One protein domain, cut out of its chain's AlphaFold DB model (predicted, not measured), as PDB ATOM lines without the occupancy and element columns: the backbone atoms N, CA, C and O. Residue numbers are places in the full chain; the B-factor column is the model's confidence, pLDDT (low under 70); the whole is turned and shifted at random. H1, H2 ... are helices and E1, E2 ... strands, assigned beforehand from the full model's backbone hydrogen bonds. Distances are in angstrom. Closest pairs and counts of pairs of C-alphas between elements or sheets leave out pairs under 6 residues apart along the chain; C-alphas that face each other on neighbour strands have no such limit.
ATOM      1  N   THR A 401     112.882 127.759 144.327       72.44
ATOM      2  CA  THR A 401     111.470 127.568 144.698       72.44
ATOM      3  C   THR A 401     110.591 128.814 144.555       72.44
ATOM      4  O   THR A 401     109.377 128.723 144.732       72.44
ATOM      5  N   GLN A 402     111.173 129.979 144.247       77.94
ATOM      6  CA  GLN A 402     110.466 131.267 144.243       77.94
ATOM      7  C   GLN A 402     110.218 131.844 142.843       77.94
ATOM      8  O   GLN A 402     109.425 132.782 142.711       77.94
ATOM      9  N   SER A 403     110.866 131.322 141.794       81.75
ATOM     10  CA  SER A 403     110.769 131.909 140.453       81.75
ATOM     11  C   SER A 403     110.947 130.923 139.299       81.75
ATOM     12  O   SER A 403     111.746 129.995 139.365       81.75
ATOM     13  N   ILE A 404     110.223 131.171 138.205       84.88
ATOM     14  CA  ILE A 404     110.333 130.400 136.960       84.88
ATOM     15  C   ILE A 404     111.491 130.945 136.115       84.88
ATOM     16  O   ILE A 404     111.508 132.125 135.761       84.88
ATOM     17  N   GLN A 405     112.425 130.073 135.719       83.06
ATOM     18  CA  GLN A 405     113.477 130.421 134.757       83.06
ATOM     19  C   GLN A 405     112.939 130.549 133.321       83.06
ATOM     20  O   GLN A 405     112.016 129.837 132.911       83.06
ATOM     21  N   PHE A 406     113.600 131.364 132.491       81.94
ATOM     22  CA  PHE A 406     113.241 131.535 131.076       81.94
ATOM     23  C   PHE A 406     113.244 130.221 130.264       81.94
ATOM     24  O   PHE A 406     112.407 130.052 129.375       81.94
ATOM     25  N   LYS A 407     114.125 129.263 130.604       81.75
ATOM     26  CA  LYS A 407     114.186 127.905 130.021       81.75
ATOM     27  C   LYS A 407     112.841 127.178 130.158       81.75
ATOM     28  O   LYS A 407     112.255 126.767 129.156       81.75
ATOM     29  N   HIS A 408     112.310 127.106 131.380       85.75
ATOM     30  CA  HIS A 408     111.026 126.466 131.680       85.75
ATOM     31  C   HIS A 408     109.835 127.260 131.119       85.75
ATOM     32  O   HIS A 408     108.891 126.674 130.590       85.75
ATOM     33  N   PHE A 409     109.904 128.597 131.138       86.69
ATOM     34  CA  PHE A 409     108.880 129.451 130.527       86.69
ATOM     35  C   PHE A 409     108.782 129.261 129.004       86.69
ATOM     36  O   PHE A 409     107.682 129.206 128.459       86.69
ATOM     37  N   CYS A 410     109.907 129.098 128.299       85.00
ATOM     38  CA  CYS A 410     109.885 128.780 126.871       85.00
ATOM     39  C   CYS A 410     109.280 127.403 126.584       85.00
ATOM     40  O   CYS A 410     108.479 127.308 125.656       85.00
ATOM     41  N   GLY A 411     109.609 126.385 127.391       83.62
ATOM     42  CA  GLY A 411     109.057 125.034 127.257       83.62
ATOM     43  C   GLY A 411     107.541 124.972 127.466       83.62
ATOM     44  O   GLY A 411     106.841 124.322 126.694       83.62
ATOM     45  N   LEU A 412     107.003 125.729 128.430       88.00
ATOM     46  CA  LEU A 412     105.554 125.918 128.592       88.00
ATOM     47  C   LEU A 412     104.897 126.480 127.313       88.00
ATOM     48  O   LEU A 412     103.803 126.067 126.921       88.00
ATOM     49  N   LEU A 413     105.558 127.436 126.657       87.31
ATOM     50  CA  LEU A 413     105.025 128.127 125.481       87.31
ATOM     51  C   LEU A 413     105.110 127.317 124.185       87.31
ATOM     52  O   LEU A 413     104.328 127.598 123.276       87.31
ATOM     53  N   ASP A 414     105.971 126.299 124.103       85.69
ATOM     54  CA  ASP A 414     105.923 125.320 123.008       85.69
ATOM     55  C   ASP A 414     104.586 124.564 122.979       85.69
ATOM     56  O   ASP A 414     104.067 124.292 121.897       85.69
ATOM     57  N   TYR A 415     103.975 124.310 124.142       85.69
ATOM     58  CA  TYR A 415     102.657 123.673 124.234       85.69
ATOM     59  C   TYR A 415     101.497 124.683 124.184       85.69
ATOM     60  O   TYR A 415     100.585 124.511 123.378       85.69
ATOM     61  N   LEU A 416     101.541 125.775 124.964       84.12
ATOM     62  CA  LEU A 416     100.460 126.783 124.987       84.12
ATOM     63  C   LEU A 416     100.323 127.589 123.687       84.12
ATOM     64  O   LEU A 416      99.221 127.963 123.280       84.12
ATOM     65  N   LYS A 417     101.447 127.947 123.057       84.06
ATOM     66  CA  LYS A 417     101.482 128.853 121.899       84.06
ATOM     67  C   LYS A 417     102.571 128.405 120.906       84.06
ATOM     68  O   LYS A 417     103.466 129.198 120.606       84.06
ATOM     69  N   PRO A 418     102.483 127.189 120.323       79.94
ATOM     70  CA  PRO A 418     103.514 126.620 119.441       79.94
ATOM     71  C   PRO A 418     103.890 127.520 118.255       79.94
ATOM     72  O   PRO A 418     105.030 127.527 117.811       79.94
ATOM     73  N   ARG A 419     102.945 128.330 117.756       78.38
ATOM     74  CA  ARG A 419     103.166 129.303 116.668       78.38
ATOM     75  C   ARG A 419     103.744 130.656 117.135       78.38
ATOM     76  O   ARG A 419     103.579 131.646 116.431       78.38
ATOM     77  N   SER A 420     104.345 130.738 118.325       76.81
ATOM     78  CA  SER A 420     105.005 131.959 118.817       76.81
ATOM     79  C   SER A 420     106.489 131.988 118.465       76.81
ATOM     80  O   SER A 420     107.235 131.061 118.785       76.81
ATOM     81  N   ASN A 421     106.926 133.094 117.860       79.88
ATOM     82  CA  ASN A 421     108.341 133.350 117.595       79.88
ATOM     83  C   ASN A 421     109.118 133.449 118.918       79.88
ATOM     84  O   ASN A 421     108.619 134.018 119.888       79.88
ATOM     85  N   HIS A 422     110.374 132.995 118.944       77.69
ATOM     86  CA  HIS A 422     111.238 133.095 120.133       77.69
ATOM     87  C   HIS A 422     111.397 134.530 120.667       77.69
ATOM     88  O   HIS A 422     111.560 134.706 121.873       77.69
ATOM     89  N   LEU A 423     111.290 135.543 119.796       79.56
ATOM     90  CA  LEU A 423     111.216 136.950 120.192       79.56
ATOM     91  C   LEU A 423     109.925 137.252 120.973       79.56
ATOM     92  O   LEU A 423     110.003 137.799 122.063       79.56
ATOM     93  N   GLU A 424     108.741 136.833 120.497       83.19
ATOM     94  CA  GLU A 424     107.477 137.027 121.237       83.19
ATOM     95  C   GLU A 424     107.509 136.382 122.629       83.19
ATOM     96  O   GLU A 424     106.932 136.930 123.569       83.19
ATOM     97  N   ARG A 425     108.164 135.218 122.764       84.81
ATOM     98  CA  ARG A 425     108.324 134.522 124.052       84.81
ATOM     99  C   ARG A 425     109.201 135.320 125.016       84.81
ATOM    100  O   ARG A 425     108.841 135.451 126.183       84.81
ATOM    101  N   PHE A 426     110.299 135.897 124.519       83.56
ATOM    102  CA  PHE A 426     111.167 136.796 125.282       83.56
ATOM    103  C   PHE A 426     110.430 138.078 125.703       83.56
ATOM    104  O   PHE A 426     110.353 138.366 126.894       83.56
ATOM    105  N   LEU A 427     109.789 138.778 124.755       83.38
ATOM    106  CA  LEU A 427     108.987 139.982 125.019       83.38
ATOM    107  C   LEU A 427     107.896 139.731 126.073       83.38
ATOM    108  O   LEU A 427     107.665 140.559 126.951       83.38
ATOM    109  N   MET A 428     107.241 138.568 126.014       85.50
ATOM    110  CA  MET A 428     106.222 138.159 126.979       85.50
ATOM    111  C   MET A 428     106.788 137.849 128.371       85.50
ATOM    112  O   MET A 428     106.199 138.286 129.360       85.50
ATOM    113  N   TYR A 429     107.907 137.123 128.465       85.69
ATOM    114  CA  TYR A 429     108.585 136.887 129.745       85.69
ATOM    115  C   TYR A 429     108.992 138.216 130.387       85.69
ATOM    116  O   TYR A 429     108.696 138.473 131.552       85.69
ATOM    117  N   GLU A 430     109.608 139.101 129.605       82.00
ATOM    118  CA  GLU A 430     110.105 140.375 130.104       82.00
ATOM    119  C   GLU A 430     108.977 141.336 130.515       82.00
ATOM    120  O   GLU A 430     109.093 142.003 131.544       82.00
ATOM    121  N   ALA A 431     107.854 141.360 129.787       80.62
ATOM    122  CA  ALA A 431     106.673 142.142 130.159       80.62
ATOM    123  C   ALA A 431     106.084 141.715 131.518       80.62
ATOM    124  O   ALA A 431     105.667 142.571 132.303       80.62
ATOM    125  N   LEU A 432     106.091 140.408 131.823       83.38
ATOM    126  CA  LEU A 432     105.700 139.886 133.137       83.38
ATOM    127  C   LEU A 432     106.737 140.256 134.212       83.38
ATOM    128  O   LEU A 432     106.369 140.767 135.270       83.38
ATOM    129  N   CYS A 433     108.032 140.064 133.942       80.44
ATOM    130  CA  CYS A 433     109.101 140.330 134.910       80.44
ATOM    131  C   CYS A 433     109.218 141.812 135.301       80.44
ATOM    132  O   CYS A 433     109.366 142.106 136.490       80.44
ATOM    133  N   ARG A 434     109.095 142.736 134.334       72.19
ATOM    134  CA  ARG A 434     109.166 144.197 134.545       72.19
ATOM    135  C   ARG A 434     107.894 144.806 135.176       72.19
ATOM    136  O   ARG A 434     107.885 145.999 135.453       72.19
ATOM    137  N   LYS A 435     106.823 144.024 135.401       61.69
ATOM    138  CA  LYS A 435     105.541 144.445 136.027       61.69
ATOM    139  C   LYS A 435     104.883 145.698 135.398       61.69
ATOM    140  O   LYS A 435     104.127 146.416 136.055       61.69
ATOM    141  N   LEU A 436     105.100 145.928 134.100       54.19
ATOM    142  CA  LEU A 436     104.623 147.112 133.354       54.19
ATOM    143  C   LEU A 436     103.087 147.204 133.202       54.19
ATOM    144  O   LEU A 436     102.561 148.184 132.681       54.19
ATOM    145  N   LEU A 437     102.354 146.200 133.689       49.38
ATOM    146  CA  LEU A 437     100.891 146.185 133.783       49.38
ATOM    147  C   LEU A 437     100.339 147.155 134.844       49.38
ATOM    148  O   LEU A 437      99.242 147.680 134.661       49.38
ATOM    149  N   ASN A 438     101.085 147.416 135.927       42.50
ATOM    150  CA  ASN A 438     100.635 148.273 137.034       42.50
ATOM    151  C   ASN A 438     101.040 149.752 136.866       42.50
ATOM    152  O   ASN A 438     100.368 150.632 137.389       42.50
ATOM    153  N   SER A 439     102.102 150.062 136.115       42.19
ATOM    154  CA  SER A 439     102.690 151.415 136.009       42.19
ATOM    155  C   SER A 439     101.867 152.439 135.199       42.19
ATOM    156  O   SER A 439     102.360 153.522 134.867       42.19
ATOM    157  N   HIS A 440     100.615 152.115 134.872       40.91
ATOM    158  CA  HIS A 440      99.684 153.013 134.185       40.91
ATOM    159  C   HIS A 440      98.935 153.978 135.120       40.91
ATOM    160  O   HIS A 440      98.347 154.929 134.613       40.91
ATOM    161  N   GLU A 441      98.944 153.765 136.442       41.25
ATOM    162  CA  GLU A 441      98.178 154.606 137.382       41.25
ATOM    163  C   GLU A 441      98.897 155.924 137.755       41.25
ATOM    164  O   GLU A 441      98.241 156.958 137.840       41.25
ATOM    165  N   ARG A 466     114.414 140.761 138.147       64.19
ATOM    166  CA  ARG A 466     114.259 140.103 136.826       64.19
ATOM    167  C   ARG A 466     113.650 138.684 136.884       64.19
ATOM    168  O   ARG A 466     113.453 138.057 135.840       64.19
ATOM    169  N   ALA A 467     113.342 138.183 138.079       71.81
ATOM    170  CA  ALA A 467     112.739 136.878 138.327       71.81
ATOM    171  C   ALA A 467     111.200 136.875 138.160       71.81
ATOM    172  O   ALA A 467     110.505 137.808 138.587       71.81
ATOM    173  N   LEU A 468     110.665 135.796 137.574       83.81
ATOM    174  CA  LEU A 468     109.228 135.568 137.383       83.81
ATOM    175  C   LEU A 468     108.621 134.865 138.609       83.81
ATOM    176  O   LEU A 468     108.534 133.637 138.654       83.81
ATOM    177  N   THR A 469     108.227 135.652 139.610       87.44
ATOM    178  CA  THR A 469     107.556 135.181 140.836       87.44
ATOM    179  C   THR A 469     106.061 134.906 140.619       87.44
ATOM    180  O   THR A 469     105.468 135.371 139.641       87.44
ATOM    181  N   LEU A 470     105.426 134.181 141.550       86.31
ATOM    182  CA  LEU A 470     104.007 133.794 141.476       86.31
ATOM    183  C   LEU A 470     103.066 134.995 141.267       86.31
ATOM    184  O   LEU A 470     102.194 134.952 140.399       86.31
ATOM    185  N   ASP A 471     103.289 136.095 141.992       84.88
ATOM    186  CA  ASP A 471     102.458 137.302 141.884       84.88
ATOM    187  C   ASP A 471     102.533 137.966 140.503       84.88
ATOM    188  O   ASP A 471     101.547 138.533 140.031       84.88
ATOM    189  N   LYS A 472     103.680 137.856 139.819       85.81
ATOM    190  CA  LYS A 472     103.838 138.289 138.424       85.81
ATOM    191  C   LYS A 472     103.205 137.277 137.459       85.81
ATOM    192  O   LYS A 472     102.596 137.669 136.466       85.81
ATOM    193  N   PHE A 473     103.295 135.981 137.765       89.00
ATOM    194  CA  PHE A 473     102.780 134.893 136.929       89.00
ATOM    195  C   PHE A 473     101.247 134.889 136.786       89.00
ATOM    196  O   PHE A 473     100.746 134.514 135.725       89.00
ATOM    197  N   TYR A 474     100.476 135.377 137.769       88.62
ATOM    198  CA  TYR A 474      99.009 135.488 137.642       88.62
ATOM    199  C   TYR A 474      98.545 136.292 136.412       88.62
ATOM    200  O   TYR A 474      97.475 136.019 135.863       88.62
ATOM    201  N   TYR A 475      99.352 137.249 135.942       86.50
ATOM    202  CA  TYR A 475      99.035 138.095 134.789       86.50
ATOM    203  C   TYR A 475      99.277 137.418 133.425       86.50
ATOM    204  O   TYR A 475      99.011 138.024 132.383       86.50
ATOM    205  N   ILE A 476      99.722 136.153 133.390       88.19
ATOM    206  CA  ILE A 476     100.005 135.410 132.147       88.19
ATOM    207  C   ILE A 476      98.844 135.454 131.140       88.19
ATOM    208  O   ILE A 476      99.070 135.671 129.951       88.19
ATOM    209  N   TYR A 477      97.589 135.355 131.594       87.44
ATOM    210  CA  TYR A 477      96.402 135.403 130.725       87.44
ATOM    211  C   TYR A 477      96.170 136.761 130.040       87.44
ATOM    212  O   TYR A 477      95.452 136.850 129.032       87.44
ATOM    213  N   GLU A 478      96.746 137.838 130.572       83.31
ATOM    214  CA  GLU A 478      96.673 139.161 129.960       83.31
ATOM    215  C   GLU A 478      97.680 139.246 128.808       83.31
ATOM    216  O   GLU A 478      97.277 139.538 127.678       83.31
ATOM    217  N   VAL A 479      98.927 138.836 129.069       84.69
ATOM    218  CA  VAL A 479     100.074 138.904 128.147       84.69
ATOM    219  C   VAL A 479     100.026 137.844 127.030       84.69
ATOM    220  O   VAL A 479     100.333 138.162 125.883       84.69
ATOM    221  N   MET A 480      99.562 136.615 127.305       83.06
ATOM    222  CA  MET A 480      99.569 135.466 126.368       83.06
ATOM    223  C   MET A 480      98.938 135.754 124.996       83.06
ATOM    224  O   MET A 480      99.425 135.292 123.960       83.06
ATOM    225  N   ASN A 481      97.864 136.546 124.991       82.31
ATOM    226  CA  ASN A 481      97.094 136.890 123.795       82.31
ATOM    227  C   ASN A 481      97.503 138.234 123.159       82.31
ATOM    228  O   ASN A 481      96.801 138.711 122.264       82.31
ATOM    229  N   MET A 482      98.607 138.853 123.595       84.25
ATOM    230  CA  MET A 482      99.168 140.019 122.911       84.25
ATOM    231  C   MET A 482      99.859 139.627 121.600       84.25
ATOM    232  O   MET A 482     100.482 138.567 121.483       84.25
ATOM    233  N   LYS A 483      99.745 140.513 120.607       83.69
ATOM    234  CA  LYS A 483     100.523 140.488 119.367       83.69
ATOM    235  C   LYS A 483     101.577 141.582 119.438       83.69
ATOM    236  O   LYS A 483     101.227 142.756 119.528       83.69
ATOM    237  N   TRP A 484     102.843 141.193 119.394       83.19
ATOM    238  CA  TRP A 484     103.966 142.124 119.432       83.19
ATOM    239  C   TRP A 484     104.256 142.688 118.039       83.19
ATOM    240  O   TRP A 484     104.238 141.954 117.051       83.19
ATOM    241  N   LYS A 485     104.526 143.992 117.961       81.38
ATOM    242  CA  LYS A 485     104.999 144.690 116.757       81.38
ATOM    243  C   LYS A 485     106.121 145.660 117.118       81.38
ATOM    244  O   LYS A 485     106.057 146.297 118.166       81.38
ATOM    245  N   ASN A 486     107.118 145.803 116.250       80.81
ATOM    246  CA  ASN A 486     108.116 146.867 116.352       80.81
ATOM    247  C   ASN A 486     107.465 148.206 115.957       80.81
ATOM    248  O   ASN A 486     106.882 148.308 114.873       80.81
ATOM    249  N   ILE A 487     107.546 149.230 116.813       72.75
ATOM    250  CA  ILE A 487     106.921 150.533 116.524       72.75
ATOM    251  C   ILE A 487     107.578 151.183 115.294       72.75
ATOM    252  O   ILE A 487     106.871 151.654 114.405       72.75
ATOM    253  N   SER A 488     108.909 151.106 115.178       63.34
ATOM    254  CA  SER A 488     109.689 151.762 114.108       63.34
ATOM    255  C   SER A 488     109.557 151.121 112.713       63.34
ATOM    256  O   SER A 488     110.010 151.681 111.710       63.34
ATOM    257  N   GLU A 489     108.919 149.953 112.628       60.41
ATOM    258  CA  GLU A 489     108.439 149.365 111.373       60.41
ATOM    259  C   GLU A 489     107.007 149.818 111.063       60.41
ATOM    260  O   GLU A 489     106.704 150.133 109.917       60.41
ATOM    261  N   SER A 490     106.145 149.909 112.083       58.41
ATOM    262  CA  SER A 490     104.700 150.147 111.928       58.41
ATOM    263  C   SER A 490     104.284 151.543 111.444       58.41
ATOM    264  O   SER A 490     103.114 151.745 111.143       58.41
ATOM    265  N   GLU A 491     105.211 152.499 111.365       62.59
ATOM    266  CA  GLU A 491     104.954 153.862 110.867       62.59
ATOM    267  C   GLU A 491     105.370 154.061 109.392       62.59
ATOM    268  O   GLU A 491     105.045 155.078 108.765       62.59
ATOM    269  N   LYS A 492     106.090 153.087 108.814       66.38
ATOM    270  CA  LYS A 492     106.577 153.129 107.429       66.38
ATOM    271  C   LYS A 492     105.475 152.623 106.487       66.38
ATOM    272  O   LYS A 492     105.022 151.496 106.661       66.38
ATOM    273  N   HIS A 789      94.250 147.178 124.723       70.25
ATOM    274  CA  HIS A 789      95.311 147.179 125.717       70.25
ATOM    275  C   HIS A 789      96.632 147.100 124.947       70.25
ATOM    276  O   HIS A 789      96.812 146.202 124.119       70.25
ATOM    277  N   SER A 790      97.502 148.079 125.170       75.81
ATOM    278  CA  SER A 790      98.809 148.192 124.535       75.81
ATOM    279  C   SER A 790      99.875 148.352 125.610       75.81
ATOM    280  O   SER A 790      99.808 149.315 126.369       75.81
ATOM    281  N   ILE A 791     100.846 147.441 125.652       76.12
ATOM    282  CA  ILE A 791     102.048 147.569 126.486       76.12
ATOM    283  C   ILE A 791     103.220 147.928 125.580       76.12
ATOM    284  O   ILE A 791     103.395 147.314 124.528       76.12
ATOM    285  N   GLU A 792     104.024 148.907 125.987       80.44
ATOM    286  CA  GLU A 792     105.222 149.329 125.262       80.44
ATOM    287  C   GLU A 792     106.475 148.873 126.013       80.44
ATOM    288  O   GLU A 792     106.644 149.138 127.201       80.44
ATOM    289  N   MET A 793     107.337 148.143 125.308       74.12
ATOM    290  CA  MET A 793     108.535 147.496 125.836       74.12
ATOM    291  C   MET A 793     109.780 148.121 125.193       74.12
ATOM    292  O   MET A 793     110.148 147.711 124.090       74.12
ATOM    293  N   PRO A 794     110.432 149.105 125.841       75.69
ATOM    294  CA  PRO A 794     111.740 149.598 125.426       75.69
ATOM    295  C   PRO A 794     112.833 148.613 125.866       75.69
ATOM    296  O   PRO A 794     113.052 148.389 127.062       75.69
ATOM    297  N   ILE A 795     113.531 148.021 124.899       71.44
ATOM    298  CA  ILE A 795     114.556 146.989 125.116       71.44
ATOM    299  C   ILE A 795     115.872 147.456 124.503       71.44
ATOM    300  O   ILE A 795     115.886 148.028 123.412       71.44
ATOM    301  N   LYS A 796     116.992 147.233 125.198       72.88
ATOM    302  CA  LYS A 796     118.316 147.601 124.682       72.88
ATOM    303  C   LYS A 796     118.730 146.616 123.590       72.88
ATOM    304  O   LYS A 796     118.642 145.407 123.798       72.88
ATOM    305  N   SER A 797     119.269 147.109 122.474       66.81
ATOM    306  CA  SER A 797     119.832 146.266 121.402       66.81
ATOM    307  C   SER A 797     120.778 145.177 121.939       66.81
ATOM    308  O   SER A 797     120.669 144.013 121.562       66.81
ATOM    309  N   LYS A 798     121.631 145.523 122.913       65.19
ATOM    310  CA  LYS A 798     122.552 144.594 123.593       65.19
ATOM    311  C   LYS A 798     121.869 143.430 124.322       65.19
ATOM    312  O   LYS A 798     122.457 142.356 124.401       65.19
ATOM    313  N   GLU A 799     120.660 143.610 124.855       67.75
ATOM    314  CA  GLU A 799     119.917 142.530 125.526       67.75
ATOM    315  C   GLU A 799     119.394 141.514 124.496       67.75
ATOM    316  O   GLU A 799     119.504 140.308 124.716       67.75
ATOM    317  N   ILE A 800     118.950 141.992 123.326       67.19
ATOM    318  CA  ILE A 800     118.549 141.152 122.186       67.19
ATOM    319  C   ILE A 800     119.769 140.412 121.616       67.19
ATOM    320  O   ILE A 800     119.734 139.193 121.499       67.19
ATOM    321  N   ILE A 801     120.888 141.100 121.369       65.00
ATOM    322  CA  ILE A 801     122.126 140.490 120.840       65.00
ATOM    323  C   ILE A 801     122.713 139.450 121.817       65.00
ATOM    324  O   ILE A 801     123.200 138.396 121.398       65.00
ATOM    325  N   LYS A 802     122.627 139.681 123.137       66.75
ATOM    326  CA  LYS A 802     123.026 138.691 124.156       66.75
ATOM    327  C   LYS A 802     122.124 137.448 124.137       66.75
ATOM    328  O   LYS A 802     122.603 136.334 124.351       66.75
ATOM    329  N   TYR A 803     120.833 137.621 123.862       64.94
ATOM    330  CA  TYR A 803     119.891 136.512 123.700       64.94
ATOM    331  C   TYR A 803     120.100 135.756 122.377       64.94
ATOM    332  O   TYR A 803     120.091 134.528 122.354       64.94
ATOM    333  N   GLU A 804     120.354 136.459 121.275       62.22
ATOM    334  CA  GLU A 804     120.575 135.840 119.966       62.22
ATOM    335  C   GLU A 804     121.910 135.092 119.889       62.22
ATOM    336  O   GLU A 804     121.940 133.992 119.346       62.22
ATOM    337  N   SER A 805     122.978 135.596 120.517       55.69
ATOM    338  CA  SER A 805     124.259 134.876 120.624       55.69
ATOM    339  C   SER A 805     124.172 133.640 121.528       55.69
ATOM    340  O   SER A 805     124.644 132.568 121.147       55.69
ATOM    341  N   THR A 806     123.493 133.713 122.682       55.50
ATOM    342  CA  THR A 806     123.233 132.509 123.502       55.50
ATOM    343  C   THR A 806     122.335 131.499 122.780       55.50
ATOM    344  O   THR A 806     122.595 130.295 122.848       55.50
ATOM    345  N   ARG A 807     121.346 131.957 121.999       59.72
ATOM    346  CA  ARG A 807     120.537 131.097 121.121       59.72
ATOM    347  C   ARG A 807     121.374 130.457 120.010       59.72
ATOM    348  O   ARG A 807     121.250 129.250 119.813       59.72
ATOM    349  N   GLN A 808     122.229 131.210 119.319       57.19
ATOM    350  CA  GLN A 808     123.126 130.684 118.282       57.19
ATOM    351  C   GLN A 808     124.080 129.633 118.852       57.19
ATOM    352  O   GLN A 808     124.169 128.550 118.281       57.19
ATOM    353  N   ASN A 809     124.686 129.876 120.018       51.62
ATOM    354  CA  ASN A 809     125.510 128.877 120.702       51.62
ATOM    355  C   ASN A 809     124.695 127.623 121.061       51.62
ATOM    356  O   ASN A 809     125.136 126.510 120.782       51.62
ATOM    357  N   SER A 810     123.475 127.775 121.592       47.56
ATOM    358  CA  SER A 810     122.603 126.627 121.891       47.56
ATOM    359  C   SER A 810     122.205 125.834 120.638       47.56
ATOM    360  O   SER A 810     122.131 124.608 120.688       47.56
ATOM    361  N   ASN A 811     122.022 126.505 119.495       56.09
ATOM    362  CA  ASN A 811     121.759 125.867 118.207       56.09
ATOM    363  C   ASN A 811     123.017 125.200 117.632       56.09
ATOM    364  O   ASN A 811     122.913 124.107 117.093       56.09
ATOM    365  N   ALA A 812     124.202 125.797 117.777       44.19
ATOM    366  CA  ALA A 812     125.465 125.190 117.358       44.19
ATOM    367  C   ALA A 812     125.760 123.911 118.161       44.19
ATOM    368  O   ALA A 812     126.092 122.885 117.571       44.19
ATOM    369  N   ILE A 813     125.538 123.942 119.480       42.03
ATOM    370  CA  ILE A 813     125.608 122.771 120.369       42.03
ATOM    371  C   ILE A 813     124.542 121.735 119.985       42.03
ATOM    372  O   ILE A 813     124.829 120.544 119.912       42.03
ATOM    373  N   ARG A 814     123.311 122.159 119.678       41.53
ATOM    374  CA  ARG A 814     122.248 121.251 119.224       41.53
ATOM    375  C   ARG A 814     122.563 120.612 117.872       41.53
ATOM    376  O   ARG A 814     122.284 119.431 117.697       41.53
ATOM    377  N   ASN A 815     123.171 121.349 116.946       44.75
ATOM    378  CA  ASN A 815     123.534 120.867 115.617       44.75
ATOM    379  C   ASN A 815     124.766 119.954 115.662       44.75
ATOM    380  O   ASN A 815     124.774 118.932 114.980       44.75
ATOM    381  N   SER A 816     125.766 120.243 116.502       40.66
ATOM    382  CA  SER A 816     126.894 119.331 116.732       40.66
ATOM    383  C   SER A 816     126.440 118.058 117.455       40.66
ATOM    384  O   SER A 816     126.779 116.961 117.015       40.66
ATOM    385  N   LEU A 817     125.565 118.165 118.463       34.91
ATOM    386  CA  LEU A 817     124.903 117.008 119.072       34.91
ATOM    387  C   LEU A 817     124.039 116.247 118.062       34.91
ATOM    388  O   LEU A 817     124.071 115.024 118.067       34.91
ATOM    389  N   GLN A 818     123.317 116.907 117.151       42.09
ATOM    390  CA  GLN A 818     122.571 116.224 116.086       42.09
ATOM    391  C   GLN A 818     123.488 115.582 115.034       42.09
ATOM    392  O   GLN A 818     123.112 114.543 114.503       42.09
ATOM    393  N   GLN A 819     124.695 116.103 114.780       45.47
ATOM    394  CA  GLN A 819     125.720 115.410 113.988       45.47
ATOM    395  C   GLN A 819     126.326 114.209 114.732       45.47
ATOM    396  O   GLN A 819     126.622 113.191 114.115       45.47
ATOM    397  N   ILE A 820     126.484 114.282 116.056       43.41
ATOM    398  CA  ILE A 820     126.925 113.150 116.884       43.41
ATOM    399  C   ILE A 820     125.824 112.078 116.934       43.41
ATOM    400  O   ILE A 820     126.090 110.909 116.668       43.41
ATOM    401  N   PHE A 821     124.569 112.466 117.171       36.41
ATOM    402  CA  PHE A 821     123.419 111.562 117.152       36.41
ATOM    403  C   PHE A 821     123.095 111.024 115.754       36.41
ATOM    404  O   PHE A 821     122.615 109.898 115.669       36.41
ATOM    405  N   VAL A 864     111.670 149.750 120.628       78.25
ATOM    406  CA  VAL A 864     110.383 149.748 121.338       78.25
ATOM    407  C   VAL A 864     109.388 148.833 120.630       78.25
ATOM    408  O   VAL A 864     108.978 149.086 119.493       78.25
ATOM    409  N   PHE A 865     108.973 147.775 121.324       81.12
ATOM    410  CA  PHE A 865     107.927 146.863 120.864       81.12
ATOM    411  C   PHE A 865     106.589 147.208 121.523       81.12
ATOM    412  O   PHE A 865     106.507 147.302 122.745       81.12
ATOM    413  N   ARG A 866     105.520 147.338 120.730       82.81
ATOM    414  CA  ARG A 866     104.143 147.476 121.224       82.81
ATOM    415  C   ARG A 866     103.443 146.119 121.166       82.81
ATOM    416  O   ARG A 866     103.275 145.547 120.089       82.81
ATOM    417  N   GLY A 867     103.043 145.598 122.319       83.00
ATOM    418  CA  GLY A 867     102.190 144.420 122.446       83.00
ATOM    419  C   GLY A 867     100.732 144.849 122.473       83.00
ATOM    420  O   GLY A 867     100.320 145.500 123.424       83.00
ATOM    421  N   GLU A 868      99.950 144.515 121.445       81.44
ATOM    422  CA  GLU A 868      98.525 144.863 121.373       81.44
ATOM    423  C   GLU A 868      97.610 143.651 121.609       81.44
ATOM    424  O   GLU A 868      97.774 142.594 120.994       81.44
ATOM    425  N   LYS A 869      96.568 143.841 122.425       82.19
ATOM    426  CA  LYS A 869      95.442 142.910 122.610       82.19
ATOM    427  C   LYS A 869      94.131 143.691 122.719       82.19
ATOM    428  O   LYS A 869      94.089 144.779 123.282       82.19
ATOM    429  N   MET A 870      93.032 143.138 122.210       75.25
ATOM    430  CA  MET A 870      91.701 143.710 122.462       75.25
ATOM    431  C   MET A 870      91.266 143.402 123.899       75.25
ATOM    432  O   MET A 870      91.286 142.240 124.298       75.25
TER     433      MET A 870
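Overview. This is residues 401 to 441, 466 to 492, 789 to 821 and 864 to 870 of the 895 residues of the protein "Two pore calcium channel protein 1" of Sarcoptes scabiei (UniProt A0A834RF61). A small three-stranded sheet has helix H2 crossing one face, with H1, H3 and H4 gathered round H2; the long helix H6 runs on from E2 as an arm, whose residues 808 to 821 stick out. The printed part has 108 residues, with six named helices and three named strands in the order H1 H2 H3 H4 E1 H5 E2 H6 E3. The sheet's order is E1 E3 E2, antiparallel throughout, and the class is mixed, helices and strands. It is only just compact, close to loose, with a radius of gyration of the C-alphas of 15.3 A and spans of 54 by 43 by 25 A.

Along the chain. The strands are E1, residues 483 to 486, 10.4 A; E3, 864 to 870, 19.7 A, ending at C-alpha 870 (91.701, 143.710, 122.462); and E2, 789 to 796, 23.0 A. The helices are H2, 422 to 433, 16.6 A; H1, 406 to 416, 14.9 A, beginning at C-alpha 406 (113.241, 131.535, 131.076); H3, 470 to 473; H4, 476 to 479; H5, 487 to 490; and H6, 797 to 821, 35.1 A.

Arrangement. N 485 and O 866 of E1 and E3 are within hydrogen-bond range at 2.9 A, as are N 867 and O 791 of E3 and E2 at 2.8 A. H2 is on the sheet at a height of 9.3 A, across the strands. H1 touches H2 at a steep tilt of 65 degrees, opposite ways, closest at C-alphas 410 and 425, 6.6 A. H4 touches H2, closest at C-alphas 479 and 428, 6.3 A; H3 only just does, with 3 pairs within 8 A. H5 lies over none of the strands. H6 is near H2 and apart from H1. Every O i to N i+4 pair is within range in H2 and H6, 6 of 7 in H1.

Size, cuts and confidence. C-alphas 441 and 820 are farthest apart, 54.5 A. Cuts leave gaps of 21.7 A from 441 to 466, 22.3 A from 492 to 789 and 40.6 A from 821 to 864. Links printed whole are tight. pLDDT is under 70 in residues 435 to 441, 466, 488 to 492 and 797 to 821.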